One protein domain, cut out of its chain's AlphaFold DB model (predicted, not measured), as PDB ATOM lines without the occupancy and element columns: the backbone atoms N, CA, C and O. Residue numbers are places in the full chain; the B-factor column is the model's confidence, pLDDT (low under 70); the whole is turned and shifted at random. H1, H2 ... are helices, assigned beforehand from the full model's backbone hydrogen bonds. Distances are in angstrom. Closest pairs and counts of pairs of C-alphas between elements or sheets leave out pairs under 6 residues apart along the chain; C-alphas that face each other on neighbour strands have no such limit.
ATOM      1  N   ARG A   2      95.277 -30.822 -81.297       77.31
ATOM      2  CA  ARG A   2      96.244 -30.667 -82.400       77.31
ATOM      3  C   ARG A   2      96.785 -29.240 -82.539       77.31
ATOM      4  O   ARG A   2      98.001 -29.098 -82.511       77.31
ATOM      5  N   LEU A   3      95.923 -28.216 -82.518       73.19
ATOM      6  CA  LEU A   3      96.347 -26.808 -82.461       73.19
ATOM      7  C   LEU A   3      97.344 -26.520 -81.332       73.19
ATOM      8  O   LEU A   3      98.369 -25.889 -81.555       73.19
ATOM      9  N   TYR A   4      97.057 -27.021 -80.126       81.62
ATOM     10  CA  TYR A   4      97.912 -26.861 -78.947       81.62
ATOM     11  C   TYR A   4      99.303 -27.463 -79.171       81.62
ATOM     12  O   TYR A   4     100.307 -26.790 -78.948       81.62
ATOM     13  N   ILE A   5      99.364 -28.709 -79.647       84.88
ATOM     14  CA  ILE A   5     100.630 -29.407 -79.899       84.88
ATOM     15  C   ILE A   5     101.406 -28.700 -81.013       84.88
ATOM     16  O   ILE A   5     102.589 -28.421 -80.847       84.88
ATOM     17  N   ALA A   6     100.742 -28.361 -82.122       86.00
ATOM     18  CA  ALA A   6     101.367 -27.694 -83.259       86.00
ATOM     19  C   ALA A   6     101.902 -26.303 -82.889       86.00
ATOM     20  O   ALA A   6     103.040 -25.980 -83.220       86.00
ATOM     21  N   ALA A   7     101.118 -25.507 -82.156       85.94
ATOM     22  CA  ALA A   7     101.529 -24.189 -81.687       85.94
ATOM     23  C   ALA A   7     102.698 -24.283 -80.700       85.94
ATOM     24  O   ALA A   7     103.698 -23.594 -80.880       85.94
ATOM     25  N   SER A   8     102.615 -25.179 -79.710       88.81
ATOM     26  CA  SER A   8     103.695 -25.388 -78.736       88.81
ATOM     27  C   SER A   8     104.995 -25.799 -79.429       88.81
ATOM     28  O   SER A   8     106.062 -25.287 -79.111       88.81
ATOM     29  N   LEU A   9     104.911 -26.689 -80.419       91.75
ATOM     30  CA  LEU A   9     106.074 -27.193 -81.145       91.75
ATOM     31  C   LEU A   9     106.678 -26.125 -82.069       91.75
ATOM     32  O   LEU A   9     107.897 -25.973 -82.108       91.75
ATOM     33  N   ALA A  10     105.849 -25.331 -82.752       90.81
ATOM     34  CA  ALA A  10     106.312 -24.207 -83.565       90.81
ATOM     35  C   ALA A  10     107.015 -23.131 -82.717       90.81
ATOM     36  O   ALA A  10     108.076 -22.636 -83.100       90.81
ATOM     37  N   ILE A  11     106.457 -22.809 -81.545       91.56
ATOM     38  CA  ILE A  11     107.051 -21.865 -80.591       91.56
ATOM     39  C   ILE A  11     108.384 -22.408 -80.064       91.56
ATOM     40  O   ILE A  11     109.369 -21.673 -80.056       91.56
ATOM     41  N   ALA A  12     108.443 -23.695 -79.707       91.69
ATOM     42  CA  ALA A  12     109.666 -24.334 -79.228       91.69
ATOM     43  C   ALA A  12     110.787 -24.282 -80.267       91.69
ATOM     44  O   ALA A  12     111.896 -23.864 -79.943       91.69
ATOM     45  N   ILE A  13     110.501 -24.638 -81.524       92.12
ATOM     46  CA  ILE A  13     111.486 -24.569 -82.613       92.12
ATOM     47  C   ILE A  13     112.002 -23.136 -82.778       92.12
ATOM     48  O   ILE A  13     113.212 -22.922 -82.865       92.12
ATOM     49  N   TYR A  14     111.101 -22.149 -82.784       92.06
ATOM     50  CA  TYR A  14     111.483 -20.747 -82.927       92.06
ATOM     51  C   TYR A  14     112.352 -20.260 -81.760       92.06
ATOM     52  O   TYR A  14     113.360 -19.588 -81.977       92.06
ATOM     53  N   LEU A  15     111.986 -20.592 -80.521       89.81
ATOM     54  CA  LEU A  15     112.733 -20.182 -79.330       89.81
ATOM     55  C   LEU A  15     114.098 -20.866 -79.248       89.81
ATOM     56  O   LEU A  15     115.087 -20.190 -78.984       89.81
ATOM     57  N   LEU A  16     114.181 -22.166 -79.542       90.69
ATOM     58  CA  LEU A  16     115.457 -22.886 -79.608       90.69
ATOM     59  C   LEU A  16     116.403 -22.253 -80.635       90.69
ATOM     60  O   LEU A  16     117.582 -22.059 -80.346       90.69
ATOM     61  N   TYR A  17     115.870 -21.891 -81.806       89.12
ATOM     62  CA  TYR A  17     116.635 -21.235 -82.863       89.12
ATOM     63  C   TYR A  17     117.086 -19.822 -82.468       89.12
ATOM     64  O   TYR A  17     118.253 -19.478 -82.612       89.12
ATOM     65  N   THR A  18     116.179 -18.995 -81.944       88.38
ATOM     66  CA  THR A  18     116.474 -17.583 -81.641       88.38
ATOM     67  C   THR A  18     117.341 -17.391 -80.401       88.38
ATOM     68  O   THR A  18     118.210 -16.518 -80.395       88.38
ATOM     69  N   LEU A  19     117.156 -18.213 -79.368       87.25
ATOM     70  CA  LEU A  19     117.884 -18.100 -78.102       87.25
ATOM     71  C   LEU A  19     119.227 -18.845 -78.103       87.25
ATOM     72  O   LEU A  19     119.936 -18.786 -77.104       87.25
ATOM     73  N   HIS A  20     119.591 -19.518 -79.204       84.31
ATOM     74  CA  HIS A  20     120.857 -20.252 -79.347       84.31
ATOM     75  C   HIS A  20     121.132 -21.185 -78.154       84.31
ATOM     76  O   HIS A  20     122.210 -21.189 -77.557       84.31
ATOM     77  N   VAL A  21     120.112 -21.957 -77.778       83.06
ATOM     78  CA  VAL A  21     120.109 -22.776 -76.563       83.06
ATOM     79  C   VAL A  21     121.184 -23.859 -76.641       83.06
ATOM     80  O   VAL A  21     121.131 -24.741 -77.493       83.06
ATOM     81  N   ASN A  22     122.151 -23.812 -75.725       81.44
ATOM     82  CA  ASN A  22     123.326 -24.688 -75.712       81.44
ATOM     83  C   ASN A  22     123.449 -25.550 -74.441       81.44
ATOM     84  O   ASN A  22     124.454 -26.235 -74.255       81.44
ATOM     85  N   SER A  23     122.439 -25.540 -73.565       87.00
ATOM     86  CA  SER A  23     122.409 -26.339 -72.336       87.00
ATOM     87  C   SER A  23     121.056 -27.020 -72.125       87.00
ATOM     88  O   SER A  23     120.010 -26.499 -72.518       87.00
ATOM     89  N   LEU A  24     121.074 -28.185 -71.470       84.56
ATOM     90  CA  LEU A  24     119.871 -28.968 -71.154       84.56
ATOM     91  C   LEU A  24     118.882 -28.199 -70.268       84.56
ATOM     92  O   LEU A  24     117.680 -28.267 -70.503       84.56
ATOM     93  N   GLY A  25     119.381 -27.440 -69.286       82.56
ATOM     94  CA  GLY A  25     118.537 -26.631 -68.400       82.56
ATOM     95  C   GLY A  25     117.764 -25.555 -69.161       82.56
ATOM     96  O   GLY A  25     116.550 -25.455 -69.024       82.56
ATOM     97  N   ALA A  26     118.437 -24.817 -70.047       85.06
ATOM     98  CA  ALA A  26     117.779 -23.812 -70.878       85.06
ATOM     99  C   ALA A  26     116.803 -24.436 -71.895       85.06
ATOM    100  O   ALA A  26     115.753 -23.859 -72.172       85.06
ATOM    101  N   ALA A  27     117.101 -25.631 -72.416       88.06
ATOM    102  CA  ALA A  27     116.191 -26.351 -73.308       88.06
ATOM    103  C   ALA A  27     114.892 -26.774 -72.600       88.06
ATOM    104  O   ALA A  27     113.818 -26.666 -73.189       88.06
ATOM    105  N   LEU A  28     114.977 -27.200 -71.335       89.50
ATOM    106  CA  LEU A  28     113.812 -27.520 -70.505       89.50
ATOM    107  C   LEU A  28     112.947 -26.280 -70.249       89.50
ATOM    108  O   LEU A  28     111.748 -26.324 -70.514       89.50
ATOM    109  N   SER A  29     113.545 -25.156 -69.849       89.69
ATOM    110  CA  SER A  29     112.809 -23.898 -69.646       89.69
ATOM    111  C   SER A  29     112.128 -23.408 -70.928       89.69
ATOM    112  O   SER A  29     110.998 -22.929 -70.892       89.69
ATOM    113  N   VAL A  30     112.777 -23.575 -72.087       92.00
ATOM    114  CA  VAL A  30     112.175 -23.255 -73.391       92.00
ATOM    115  C   VAL A  30     111.020 -24.196 -73.721       92.00
ATOM    116  O   VAL A  30     109.997 -23.731 -74.227       92.00
ATOM    117  N   ALA A  31     111.134 -25.491 -73.423       91.31
ATOM    118  CA  ALA A  31     110.040 -26.438 -73.614       91.31
ATOM    119  C   ALA A  31     108.829 -26.080 -72.737       91.31
ATOM    120  O   ALA A  31     107.711 -26.005 -73.245       91.31
ATOM    121  N   GLU A  32     109.049 -25.780 -71.457       91.19
ATOM    122  CA  GLU A  32     108.003 -25.345 -70.523       91.19
ATOM    123  C   GLU A  32     107.330 -24.049 -70.983       91.19
ATOM    124  O   GLU A  32     106.101 -23.988 -71.071       91.19
ATOM    125  N   ALA A  33     108.122 -23.040 -71.361       92.00
ATOM    126  CA  ALA A  33     107.607 -21.781 -71.883       92.00
ATOM    127  C   ALA A  33     106.767 -22.017 -73.144       92.00
ATOM    128  O   ALA A  33     105.663 -21.494 -73.275       92.00
ATOM    129  N   SER A  34     107.240 -22.863 -74.058       92.62
ATOM    130  CA  SER A  34     106.541 -23.155 -75.312       92.62
ATOM    131  C   SER A  34     105.215 -23.879 -75.090       92.62
ATOM    132  O   SER A  34     104.224 -23.556 -75.747       92.62
ATOM    133  N   LEU A  35     105.169 -24.817 -74.139       92.56
ATOM    134  CA  LEU A  35     103.938 -25.499 -73.743       92.56
ATOM    135  C   LEU A  35     102.947 -24.531 -73.089       92.56
ATOM    136  O   LEU A  35     101.759 -24.579 -73.404       92.56
ATOM    137  N   ALA A  36     103.417 -23.633 -72.221       92.56
ATOM    138  CA  ALA A  36     102.570 -22.624 -71.594       92.56
ATOM    139  C   ALA A  36     101.991 -21.649 -72.633       92.56
ATOM    140  O   ALA A  36     100.796 -21.363 -72.620       92.56
ATOM    141  N   LEU A  37     102.803 -21.198 -73.590       91.94
ATOM    142  CA  LEU A  37     102.368 -20.289 -74.653       91.94
ATOM    143  C   LEU A  37     101.400 -20.959 -75.631       91.94
ATOM    144  O   LEU A  37     100.374 -20.376 -75.987       91.94
ATOM    145  N   GLY A  38     101.669 -22.205 -76.023       90.62
ATOM    146  CA  GLY A  38     100.737 -22.989 -76.830       90.62
ATOM    147  C   GLY A  38      99.415 -23.242 -76.102       90.62
ATOM    148  O   GLY A  38      98.348 -23.175 -76.719       90.62
ATOM    149  N   PHE A  39      99.453 -23.470 -74.784       90.38
ATOM    150  CA  PHE A  39      98.248 -23.554 -73.955       90.38
ATOM    151  C   PHE A  39      97.502 -22.219 -73.935       90.38
ATOM    152  O   PHE A  39      96.293 -22.199 -74.153       90.38
ATOM    153  N   GLY A  40      98.215 -21.103 -73.778       90.25
ATOM    154  CA  GLY A  40      97.638 -19.766 -73.850       90.25
ATOM    155  C   GLY A  40      96.876 -19.522 -75.151       90.25
ATOM    156  O   GLY A  40      95.769 -18.987 -75.125       90.25
ATOM    157  N   LEU A  41      97.414 -19.961 -76.291       90.19
ATOM    158  CA  LEU A  41      96.708 -19.864 -77.569       90.19
ATOM    159  C   LEU A  41      95.441 -20.724 -77.608       90.19
ATOM    160  O   LEU A  41      94.424 -20.285 -78.139       90.19
ATOM    161  N   ALA A  42      95.447 -21.913 -77.008       88.50
ATOM    162  CA  ALA A  42      94.227 -22.709 -76.882       88.50
ATOM    163  C   ALA A  42      93.183 -22.018 -75.985       88.50
ATOM    164  O   ALA A  42      91.999 -22.004 -76.318       88.50
ATOM    165  N   VAL A  43      93.616 -21.393 -74.886       89.19
ATOM    166  CA  VAL A  43      92.750 -20.602 -73.997       89.19
ATOM    167  C   VAL A  43      92.209 -19.354 -74.698       89.19
ATOM    168  O   VAL A  43      91.085 -18.941 -74.425       89.19
ATOM    169  N   SER A  44      92.934 -18.796 -75.672       90.19
ATOM    170  CA  SER A  44      92.459 -17.643 -76.445       90.19
ATOM    171  C   SER A  44      91.196 -17.916 -77.277       90.19
ATOM    172  O   SER A  44      90.532 -16.982 -77.718       90.19
ATOM    173  N   LEU A  45      90.806 -19.188 -77.433       88.31
ATOM    174  CA  LEU A  45      89.519 -19.576 -78.011       88.31
ATOM    175  C   LEU A  45      88.325 -19.228 -77.115       88.31
ATOM    176  O   LEU A  45      87.193 -19.263 -77.601       88.31
ATOM    177  N   VAL A  46      88.537 -18.894 -75.839       88.12
ATOM    178  CA  VAL A  46      87.476 -18.398 -74.956       88.12
ATOM    179  C   VAL A  46      86.953 -17.066 -75.518       88.12
ATOM    180  O   VAL A  46      87.716 -16.099 -75.593       88.12
ATOM    181  N   PRO A  47      85.667 -16.992 -75.912       85.50
ATOM    182  CA  PRO A  47      85.091 -15.790 -76.503       85.50
ATOM    183  C   PRO A  47      85.258 -14.567 -75.600       85.50
ATOM    184  O   PRO A  47      85.147 -14.684 -74.379       85.50
ATOM    185  N   LEU A  48      85.474 -13.397 -76.208       84.75
ATOM    186  CA  LEU A  48      85.628 -12.076 -75.570       84.75
ATOM    187  C   LEU A  48      86.876 -11.890 -74.688       84.75
ATOM    188  O   LEU A  48      87.483 -10.824 -74.731       84.75
ATOM    189  N   VAL A  49      87.289 -12.898 -73.914       89.88
ATOM    190  CA  VAL A  49      88.350 -12.771 -72.891       89.88
ATOM    191  C   VAL A  49      89.677 -13.407 -73.331       89.88
ATOM    192  O   VAL A  49      90.700 -13.240 -72.671       89.88
ATOM    193  N   GLY A  50      89.698 -14.099 -74.473       89.94
ATOM    194  CA  GLY A  50      90.861 -14.840 -74.962       89.94
ATOM    195  C   GLY A  50      92.210 -14.095 -74.933       89.94
ATOM    196  O   GLY A  50      93.167 -14.652 -74.397       89.94
ATOM    197  N   PRO A  51      92.319 -12.848 -75.436       91.06
ATOM    198  CA  PRO A  51      93.589 -12.116 -75.461       91.06
ATOM    199  C   PRO A  51      94.088 -11.725 -74.068       91.06
ATOM    200  O   PRO A  51      95.289 -11.729 -73.817       91.06
ATOM    201  N   VAL A  52      93.165 -11.427 -73.149       94.12
ATOM    202  CA  VAL A  52      93.499 -11.096 -71.757       94.12
ATOM    203  C   VAL A  52      94.062 -12.332 -71.062       94.12
ATOM    204  O   VAL A  52      95.144 -12.275 -70.492       94.12
ATOM    205  N   LEU A  53      93.385 -13.477 -71.192       93.19
ATOM    206  CA  LEU A  53      93.868 -14.743 -70.632       93.19
ATOM    207  C   LEU A  53      95.219 -15.154 -71.228       93.19
ATOM    208  O   LEU A  53      96.081 -15.658 -70.513       93.19
ATOM    209  N   TYR A  54      95.422 -14.920 -72.528       93.75
ATOM    210  CA  TYR A  54      96.706 -15.162 -73.174       93.75
ATOM    211  C   TYR A  54      97.820 -14.305 -72.558       93.75
ATOM    212  O   TYR A  54      98.876 -14.840 -72.228       93.75
ATOM    213  N   ALA A  55      97.584 -13.007 -72.352       93.88
ATOM    214  CA  ALA A  55      98.566 -12.105 -71.752       93.88
ATOM    215  C   ALA A  55      98.962 -12.530 -70.325       93.88
ATOM    216  O   ALA A  55     100.151 -12.550 -70.007       93.88
ATOM    217  N   GLU A  56      97.994 -12.945 -69.503       94.88
ATOM    218  CA  GLU A  56      98.249 -13.473 -68.153       94.88
ATOM    219  C   GLU A  56      99.107 -14.747 -68.192       94.88
ATOM    220  O   GLU A  56     100.080 -14.880 -67.450       94.88
ATOM    221  N   ILE A  57      98.801 -15.673 -69.106       94.12
ATOM    222  CA  ILE A  57      99.572 -16.913 -69.274       94.12
ATOM    223  C   ILE A  57     100.996 -16.614 -69.753       94.12
ATOM    224  O   ILE A  57     101.940 -17.245 -69.283       94.12
ATOM    225  N   VAL A  58     101.175 -15.641 -70.650       94.44
ATOM    226  CA  VAL A  58     102.502 -15.195 -71.096       94.44
ATOM    227  C   VAL A  58     103.301 -14.627 -69.924       94.44
ATOM    228  O   VAL A  58     104.450 -15.019 -69.736       94.44
ATOM    229  N   ALA A  59     102.707 -13.738 -69.122       93.75
ATOM    230  CA  ALA A  59     103.368 -13.148 -67.960       93.75
ATOM    231  C   ALA A  59     103.762 -14.221 -66.928       93.75
ATOM    232  O   ALA A  59     104.882 -14.223 -66.407       93.75
ATOM    233  N   LEU A  60     102.873 -15.189 -66.689       94.06
ATOM    234  CA  LEU A  60     103.150 -16.324 -65.815       94.06
ATOM    235  C   LEU A  60     104.285 -17.197 -66.365       94.06
ATOM    236  O   LEU A  60     105.190 -17.557 -65.621       94.06
ATOM    237  N   ALA A  61     104.279 -17.501 -67.664       93.19
ATOM    238  CA  ALA A  61     105.306 -18.326 -68.296       93.19
ATOM    239  C   ALA A  61     106.686 -17.657 -68.260       93.19
ATOM    240  O   ALA A  61     107.685 -18.311 -67.962       93.19
ATOM    241  N   GLN A  62     106.758 -16.354 -68.536       92.62
ATOM    242  CA  GLN A  62     108.017 -15.609 -68.490       92.62
ATOM    243  C   GLN A  62     108.567 -15.503 -67.066       92.62
ATOM    244  O   GLN A  62     109.772 -15.652 -66.866       92.62
ATOM    245  N   SER A  63     107.698 -15.278 -66.077       92.88
ATOM    246  CA  SER A  63     108.113 -15.198 -64.671       92.88
ATOM    247  C   SER A  63     108.544 -16.548 -64.092       92.88
ATOM    248  O   SER A  63     109.472 -16.580 -63.290       92.88
ATOM    249  N   SER A  64     107.925 -17.658 -64.510       90.38
ATOM    250  CA  SER A  64     108.262 -18.997 -64.013       90.38
ATOM    251  C   SER A  64     109.494 -19.610 -64.682       90.38
ATOM    252  O   SER A  64     110.295 -20.251 -64.009       90.38
ATOM    253  N   THR A  65     109.663 -19.412 -65.992       89.25
ATOM    254  CA  THR A  65     110.744 -20.049 -66.768       89.25
ATOM    255  C   THR A  65     111.972 -19.160 -66.953       89.25
ATOM    256  O   THR A  65     113.030 -19.652 -67.341       89.25
ATOM    257  N   GLY A  66     111.843 -17.847 -66.734       87.88
ATOM    258  CA  GLY A  66     112.885 -16.864 -67.045       87.88
ATOM    259  C   GLY A  66     113.123 -16.651 -68.547       87.88
ATOM    260  O   GLY A  66     114.023 -15.899 -68.924       87.88
ATOM    261  N   VAL A  67     112.336 -17.289 -69.423       88.06
ATOM    262  CA  VAL A  67     112.469 -17.172 -70.879       88.06
ATOM    263  C   VAL A  67     111.748 -15.918 -71.359       88.06
ATOM    264  O   VAL A  67     110.520 -15.872 -71.422       88.06
ATOM    265  N   VAL A  68     112.511 -14.897 -71.743       88.44
ATOM    266  CA  VAL A  68     111.956 -13.669 -72.323       88.44
ATOM    267  C   VAL A  68     111.593 -13.908 -73.786       88.44
ATOM    268  O   VAL A  68     112.419 -14.362 -74.579       88.44
ATOM    269  N   LEU A  69     110.352 -13.581 -74.163       88.00
ATOM    270  CA  LEU A  69     109.914 -13.726 -75.550       88.00
ATOM    271  C   LEU A  69     110.589 -12.686 -76.450       88.00
ATOM    272  O   LEU A  69     110.519 -11.491 -76.154       88.00
ATOM    273  N   PRO A  70     111.138 -13.099 -77.604       91.06
ATOM    274  CA  PRO A  70     111.537 -12.160 -78.637       91.06
ATOM    275  C   PRO A  70     110.348 -11.278 -79.058       91.06
ATOM    276  O   PRO A  70     109.239 -11.797 -79.231       91.06
ATOM    277  N   PRO A  71     110.553  -9.968 -79.291       89.56
ATOM    278  CA  PRO A  71     109.461  -9.025 -79.543       89.56
ATOM    279  C   PRO A  71     108.626  -9.398 -80.773       89.56
ATOM    280  O   PRO A  71     107.403  -9.294 -80.747       89.56
ATOM    281  N   VAL A  72     109.264  -9.917 -81.827       91.31
ATOM    282  CA  VAL A  72     108.571 -10.386 -83.039       91.31
ATOM    283  C   VAL A  72     107.609 -11.536 -82.722       91.31
ATOM    284  O   VAL A  72     106.461 -11.521 -83.167       91.31
ATOM    285  N   LEU A  73     108.051 -12.507 -81.916       89.56
ATOM    286  CA  LEU A  73     107.223 -13.643 -81.519       89.56
ATOM    287  C   LEU A  73     106.081 -13.190 -80.603       89.56
ATOM    288  O   LEU A  73     104.943 -13.606 -80.798       89.56
ATOM    289  N   TYR A  74     106.363 -12.300 -79.650       89.69
ATOM    290  CA  TYR A  74     105.341 -11.738 -78.770       89.69
ATOM    291  C   TYR A  74     104.225 -11.036 -79.557       89.69
ATOM    292  O   TYR A  74     103.045 -11.315 -79.335       89.69
ATOM    293  N   VAL A  75     104.584 -10.173 -80.515       92.94
ATOM    294  CA  VAL A  75     103.616  -9.454 -81.356       92.94
ATOM    295  C   VAL A  75     102.794 -10.437 -82.187       92.94
ATOM    296  O   VAL A  75     101.566 -10.351 -82.194       92.94
ATOM    297  N   ALA A  76     103.447 -11.399 -82.844       91.88
ATOM    298  CA  ALA A  76     102.768 -12.391 -83.673       91.88
ATOM    299  C   ALA A  76     101.760 -13.227 -82.869       91.88
ATOM    300  O   ALA A  76     100.606 -13.361 -83.275       91.88
ATOM    301  N   LEU A  77     102.166 -13.751 -81.708       92.06
ATOM    302  CA  LEU A  77     101.288 -14.567 -80.869       92.06
ATOM    303  C   LEU A  77     100.146 -13.747 -80.250       92.06
ATOM    304  O   LEU A  77      99.027 -14.246 -80.138       92.06
ATOM    305  N   SER A  78     100.396 -12.481 -79.910       92.00
ATOM    306  CA  SER A  78      99.355 -11.566 -79.432       92.00
ATOM    307  C   SER A  78      98.280 -11.360 -80.499       92.00
ATOM    308  O   SER A  78      97.102 -11.585 -80.228       92.00
ATOM    309  N   TRP A  79      98.661 -11.036 -81.739       94.06
ATOM    310  CA  TRP A  79      97.708 -10.931 -82.850       94.06
ATOM    311  C   TRP A  79      96.969 -12.240 -83.123       94.06
ATOM    312  O   TRP A  79      95.762 -12.223 -83.375       94.06
ATOM    313  N   LEU A  80      97.662 -13.377 -83.025       91.56
ATOM    314  CA  LEU A  80      97.040 -14.688 -83.177       91.56
ATOM    315  C   LEU A  80      95.959 -14.917 -82.110       91.56
ATOM    316  O   LEU A  80      94.858 -15.344 -82.445       91.56
ATOM    317  N   SER A  81      96.235 -14.580 -80.846       92.75
ATOM    318  CA  SER A  81      95.261 -14.701 -79.752       92.75
ATOM    319  C   SER A  81      94.007 -13.845 -79.982       92.75
ATOM    320  O   SER A  81      92.887 -14.296 -79.737       92.75
ATOM    321  N   PHE A  82      94.174 -12.638 -80.536       92.69
ATOM    322  CA  PHE A  82      93.061 -11.782 -80.943       92.69
ATOM    323  C   PHE A  82      92.243 -12.418 -82.062       92.69
ATOM    324  O   PHE A  82      91.021 -12.502 -81.950       92.69
ATOM    325  N   ALA A  83      92.901 -12.903 -83.114       90.62
ATOM    326  CA  ALA A  83      92.223 -13.550 -84.231       90.62
ATOM    327  C   ALA A  83      91.418 -14.773 -83.768       90.62
ATOM    328  O   ALA A  83      90.249 -14.912 -84.128       90.62
ATOM    329  N   LEU A  84      92.006 -15.618 -82.916       90.75
ATOM    330  CA  LEU A  84      91.356 -16.805 -82.364       90.75
ATOM    331  C   LEU A  84      90.123 -16.451 -81.520       90.75
ATOM    332  O   LEU A  84      89.072 -17.067 -81.707       90.75
ATOM    333  N   SER A  85      90.216 -15.427 -80.668       93.06
ATOM    334  CA  SER A  85      89.086 -14.945 -79.862       93.06
ATOM    335  C   SER A  85      87.969 -14.333 -80.713       93.06
ATOM    336  O   SER A  85      86.788 -14.611 -80.498       93.06
ATOM    337  N   VAL A  86      88.308 -13.534 -81.730       91.62
ATOM    338  CA  VAL A  86      87.310 -12.958 -82.649       91.62
ATOM    339  C   VAL A  86      86.620 -14.061 -83.447       91.62
ATOM    340  O   VAL A  86      85.394 -14.070 -83.540       91.62
ATOM    341  N   MET A  87      87.381 -15.021 -83.981       89.69
ATOM    342  CA  MET A  87      86.826 -16.160 -84.711       89.69
ATOM    343  C   MET A  87      85.909 -17.000 -83.819       89.69
ATOM    344  O   MET A  87      84.787 -17.308 -84.223       89.69
ATOM    345  N   SER A  88      86.338 -17.342 -82.601       88.81
ATOM    346  CA  SER A  88      85.518 -18.132 -81.678       88.81
ATOM    347  C   SER A  88      84.230 -17.399 -81.296       88.81
ATOM    348  O   SER A  88      83.153 -17.996 -81.337       88.81
ATOM    349  N   THR A  89      84.318 -16.094 -81.026       89.94
ATOM    350  CA  THR A  89      83.171 -15.232 -80.714       89.94
ATOM    351  C   THR A  89      82.203 -15.147 -81.897       89.94
ATOM    352  O   THR A  89      80.999 -15.330 -81.721       89.94
ATOM    353  N   ALA A  90      82.711 -14.945 -83.117       86.88
ATOM    354  CA  ALA A  90      81.899 -14.875 -84.329       86.88
ATOM    355  C   ALA A  90      81.185 -16.202 -84.630       86.88
ATOM    356  O   ALA A  90      79.998 -16.207 -84.958       86.88
ATOM    357  N   PHE A  91      81.869 -17.341 -84.479       86.56
ATOM    358  CA  PHE A  91      81.247 -18.653 -84.671       86.56
ATOM    359  C   PHE A  91      80.192 -18.957 -83.615       86.56
ATOM    360  O   PHE A  91      79.140 -19.507 -83.950       86.56
ATOM    361  N   LEU A  92      80.433 -18.565 -82.365       86.38
ATOM    362  CA  LEU A  92      79.448 -18.693 -81.300       86.38
ATOM    363  C   LEU A  92      78.204 -17.838 -81.595       86.38
ATOM    364  O   LEU A  92      77.082 -18.333 -81.504       86.38
ATOM    365  N   ALA A  93      78.397 -16.587 -82.022       86.19
ATOM    366  CA  ALA A  93      77.310 -15.685 -82.393       86.19
ATOM    367  C   ALA A  93      76.485 -16.232 -83.570       86.19
ATOM    368  O   ALA A  93      75.263 -16.316 -83.474       86.19
ATOM    369  N   MET A  94      77.137 -16.690 -84.645       84.88
ATOM    370  CA  MET A  94      76.459 -17.332 -85.780       84.88
ATOM    371  C   MET A  94      75.672 -18.578 -85.355       84.88
ATOM    372  O   MET A  94      74.557 -18.805 -85.825       84.88
ATOM    373  N   TYR A  95      76.225 -19.379 -84.438       81.88
ATOM    374  CA  TYR A  95      75.531 -20.548 -83.907       81.88
ATOM    375  C   TYR A  95      74.244 -20.169 -83.157       81.88
ATOM    376  O   TYR A  95      73.215 -20.814 -83.372       81.88
ATOM    377  N   PHE A  96      74.276 -19.120 -82.325       83.44
ATOM    378  CA  PHE A  96      73.103 -18.649 -81.579       83.44
ATOM    379  C   PHE A  96      72.057 -17.959 -82.459       83.44
ATOM    380  O   PHE A  96      70.865 -18.188 -82.274       83.44
ATOM    381  N   LEU A  97      72.486 -17.185 -83.457       86.31
ATOM    382  CA  LEU A  97      71.599 -16.510 -84.410       86.31
ATOM    383  C   LEU A  97      70.989 -17.464 -85.452       86.31
ATOM    384  O   LEU A  97      70.232 -17.030 -86.314       86.31
ATOM    385  N   GLN A  98      71.337 -18.756 -85.407       79.38
ATOM    386  CA  GLN A  98      70.938 -19.800 -86.362       79.38
ATOM    387  C   GLN A  98      71.332 -19.524 -87.829       79.38
ATOM    388  O   GLN A  98      71.056 -20.345 -88.706       79.38
ATOM    389  N   MET A  99      72.054 -18.436 -88.102       71.56
ATOM    390  CA  MET A  99      72.625 -18.127 -89.407       71.56
ATOM    391  C   MET A  99      73.753 -19.108 -89.716       71.56
ATOM    392  O   MET A  99      74.782 -19.130 -89.044       71.56
ATOM    393  N   GLY A 100      73.565 -19.960 -90.727       74.56
ATOM    394  CA  GLY A 100      74.614 -20.887 -91.157       74.56
ATOM    395  C   GLY A 100      75.080 -21.834 -90.045       74.56
ATOM    396  O   GLY A 100      76.262 -22.171 -89.980       74.56
ATOM    397  N   ARG A 101      74.168 -22.289 -89.169       76.75
ATOM    398  CA  ARG A 101      74.469 -23.128 -87.988       76.75
ATOM    399  C   ARG A 101      75.375 -24.327 -88.294       76.75
ATOM    400  O   ARG A 101      76.224 -24.689 -87.480       76.75
ATOM    401  N   TRP A 102      75.211 -24.941 -89.466       81.25
ATOM    402  CA  TRP A 102      76.057 -26.046 -89.921       81.25
ATOM    403  C   TRP A 102      77.500 -25.605 -90.207       81.25
ATOM    404  O   TRP A 102      78.438 -26.263 -89.754       81.25
ATOM    405  N   ALA A 103      77.679 -24.468 -90.885       76.56
ATOM    406  CA  ALA A 103      78.989 -23.886 -91.164       76.56
ATOM    407  C   ALA A 103      79.683 -23.438 -89.869       76.56
ATOM    408  O   ALA A 103      80.826 -23.822 -89.635       76.56
ATOM    409  N   ALA A 104      78.968 -22.746 -88.975       76.62
ATOM    410  CA  ALA A 104      79.491 -22.323 -87.676       76.62
ATOM    411  C   ALA A 104      79.926 -23.518 -86.810       76.62
ATOM    412  O   ALA A 104      81.031 -23.536 -86.271       76.62
ATOM    413  N   LYS A 105      79.107 -24.578 -86.738       80.25
ATOM    414  CA  LYS A 105      79.448 -25.806 -86.000       80.25
ATOM    415  C   LYS A 105      80.676 -26.507 -86.584       80.25
ATOM    416  O   LYS A 105      81.485 -27.049 -85.831       80.25
ATOM    417  N   ARG A 106      80.818 -26.524 -87.913       80.44
ATOM    418  CA  ARG A 106      81.964 -27.142 -88.593       80.44
ATOM    419  C   ARG A 106      83.239 -26.322 -88.399       80.44
ATOM    420  O   ARG A 106      84.269 -26.911 -88.096       80.44
ATOM    421  N   ALA A 107      83.150 -24.997 -88.482       80.19
ATOM    422  CA  ALA A 107      84.262 -24.082 -88.239       80.19
ATOM    423  C   ALA A 107      84.733 -24.116 -86.777       80.19
ATOM    424  O   ALA A 107      85.928 -24.221 -86.519       80.19
ATOM    425  N   PHE A 108      83.806 -24.147 -85.815       75.88
ATOM    426  CA  PHE A 108      84.143 -24.273 -84.396       75.88
ATOM    427  C   PHE A 108      84.802 -25.623 -84.079       75.88
ATOM    428  O   PHE A 108      85.784 -25.692 -83.345       75.88
ATOM    429  N   ARG A 109      84.311 -26.714 -84.686       78.81
ATOM    430  CA  ARG A 109      84.984 -28.018 -84.601       78.81
ATOM    431  C   ARG A 109      86.376 -27.975 -85.221       78.81
ATOM    432  O   ARG A 109      87.294 -28.520 -84.628       78.81
ATOM    433  N   PHE A 110      86.543 -27.339 -86.375       78.88
ATOM    434  CA  PHE A 110      87.856 -27.195 -86.997       78.88
ATOM    435  C   PHE A 110      88.828 -26.461 -86.061       78.88
ATOM    436  O   PHE A 110      89.889 -26.987 -85.774       78.88
ATOM    437  N   LEU A 111      88.424 -25.333 -85.474       73.69
ATOM    438  CA  LEU A 111      89.250 -24.583 -84.518       73.69
ATOM    439  C   LEU A 111      89.655 -25.368 -83.262       73.69
ATOM    440  O   LEU A 111      90.737 -25.150 -82.729       73.69
ATOM    441  N   LEU A 112      88.797 -26.265 -82.772       70.69
ATOM    442  CA  LEU A 112      89.082 -27.063 -81.571       70.69
ATOM    443  C   LEU A 112      89.897 -28.338 -81.854       70.69
ATOM    444  O   LEU A 112      90.659 -28.802 -80.992       70.69
ATOM    445  N   TYR A 113      89.691 -28.947 -83.025       70.31
ATOM    446  CA  TYR A 113      90.189 -30.290 -83.347       70.31
ATOM    447  C   TYR A 113      91.297 -30.331 -84.402       70.31
ATOM    448  O   TYR A 113      91.977 -31.357 -84.484       70.31
ATOM    449  N   TRP A 114      91.485 -29.267 -85.179       57.12
ATOM    450  CA  TRP A 114      92.577 -29.125 -86.142       57.12
ATOM    451  C   TRP A 114      93.776 -28.433 -85.499       57.12
ATOM    452  O   TRP A 114      94.915 -28.805 -85.845       57.12
TER     453      TRP A 114
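This is residues 2 to 114 of the 114 residues of an uncharacterized protein of Thermoproteus sp. CP80 (UniProt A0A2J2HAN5). Five helices run to and fro along a rod; the long helix H4 runs along its length, with H2 and H3 packed on one part of it and H5 folded back on a later part. H1 packs on H2, and its first residues meet the last residues of H5 end to end. The printed part has 113 residues with five named helices, H1 to H5 in chain order, and no named strand: the class is all helix. It is only just compact, close to loose, with a radius of gyration of the C-alphas of 15.6 A and spans of 53 by 23 by 20 A.

H4, residues 71 to 96, is the longest helix. It touches H3, residues 50 to 65, opposite ways at a tilt of 36 degrees, only just steep; the closest C-alphas, of Gly 50 and Ser 85, are 5.2 A apart. H3 touches H4 with residues 50 to 55 alone, and H4 touches H3 with residues 78 to 85 alone. H2, residues 24 to 43, touches H4 with residue 41 alone, the same way at a shallow tilt of 28 degrees; the C-alphas of Leu 41 and Ser 81 are closest, at 5.8 A. H2 and H3 form a helical hairpin at a shallow tilt of 13 degrees, closest at the C-alphas of Gly 40 and Tyr 54, 4.7 A apart. H2, H3 and H4 make an up and down bundle, each running against the one before it. H5, residues 101 to 113, forms a helical hairpin with H4 at 34 degrees, a tilt only just shallow; the closest C-alphas, of Tyr 95 and Arg 101, are 4.9 A apart. H1, residues 2 to 18, touches H2 opposite ways at a steep tilt of 40 degrees, with the C-alphas of Ser 8 and Gly 38 closest, at 4.3 A. H1 and H5 touch only at their ends; the closest C-alphas, of Arg 2 and Tyr 113, are 6.1 A apart. H1 and H4 are near each other, while H1 and H3 are apart, as are H3 and H5. In H1, H2, H3, H4 and H5 every O i to N i+4 pair is within hydrogen-bond range.

H4 runs 37.7 A from C-alpha 71 at (109.461, -9.025, -79.543) to C-alpha 96 at (73.103, -18.649, -81.579). H2 is 28.5 A long, H1 24.1 A and H3 22.1 A. H1 begins at C-alpha 2, (96.244, -30.667, -82.400), and H5 ends at C-alpha 113, (90.189, -30.290, -83.347).

The C-alphas farthest apart, of Ser 23 and Gln 98, are 53.7 A apart, while the first and last printed C-alphas, of Arg 2 and Trp 114, are 5.5 A apart. The printed part has no cut and no long link. The mean pLDDT of the printed part is 87.3, and Trp 114 is under 70.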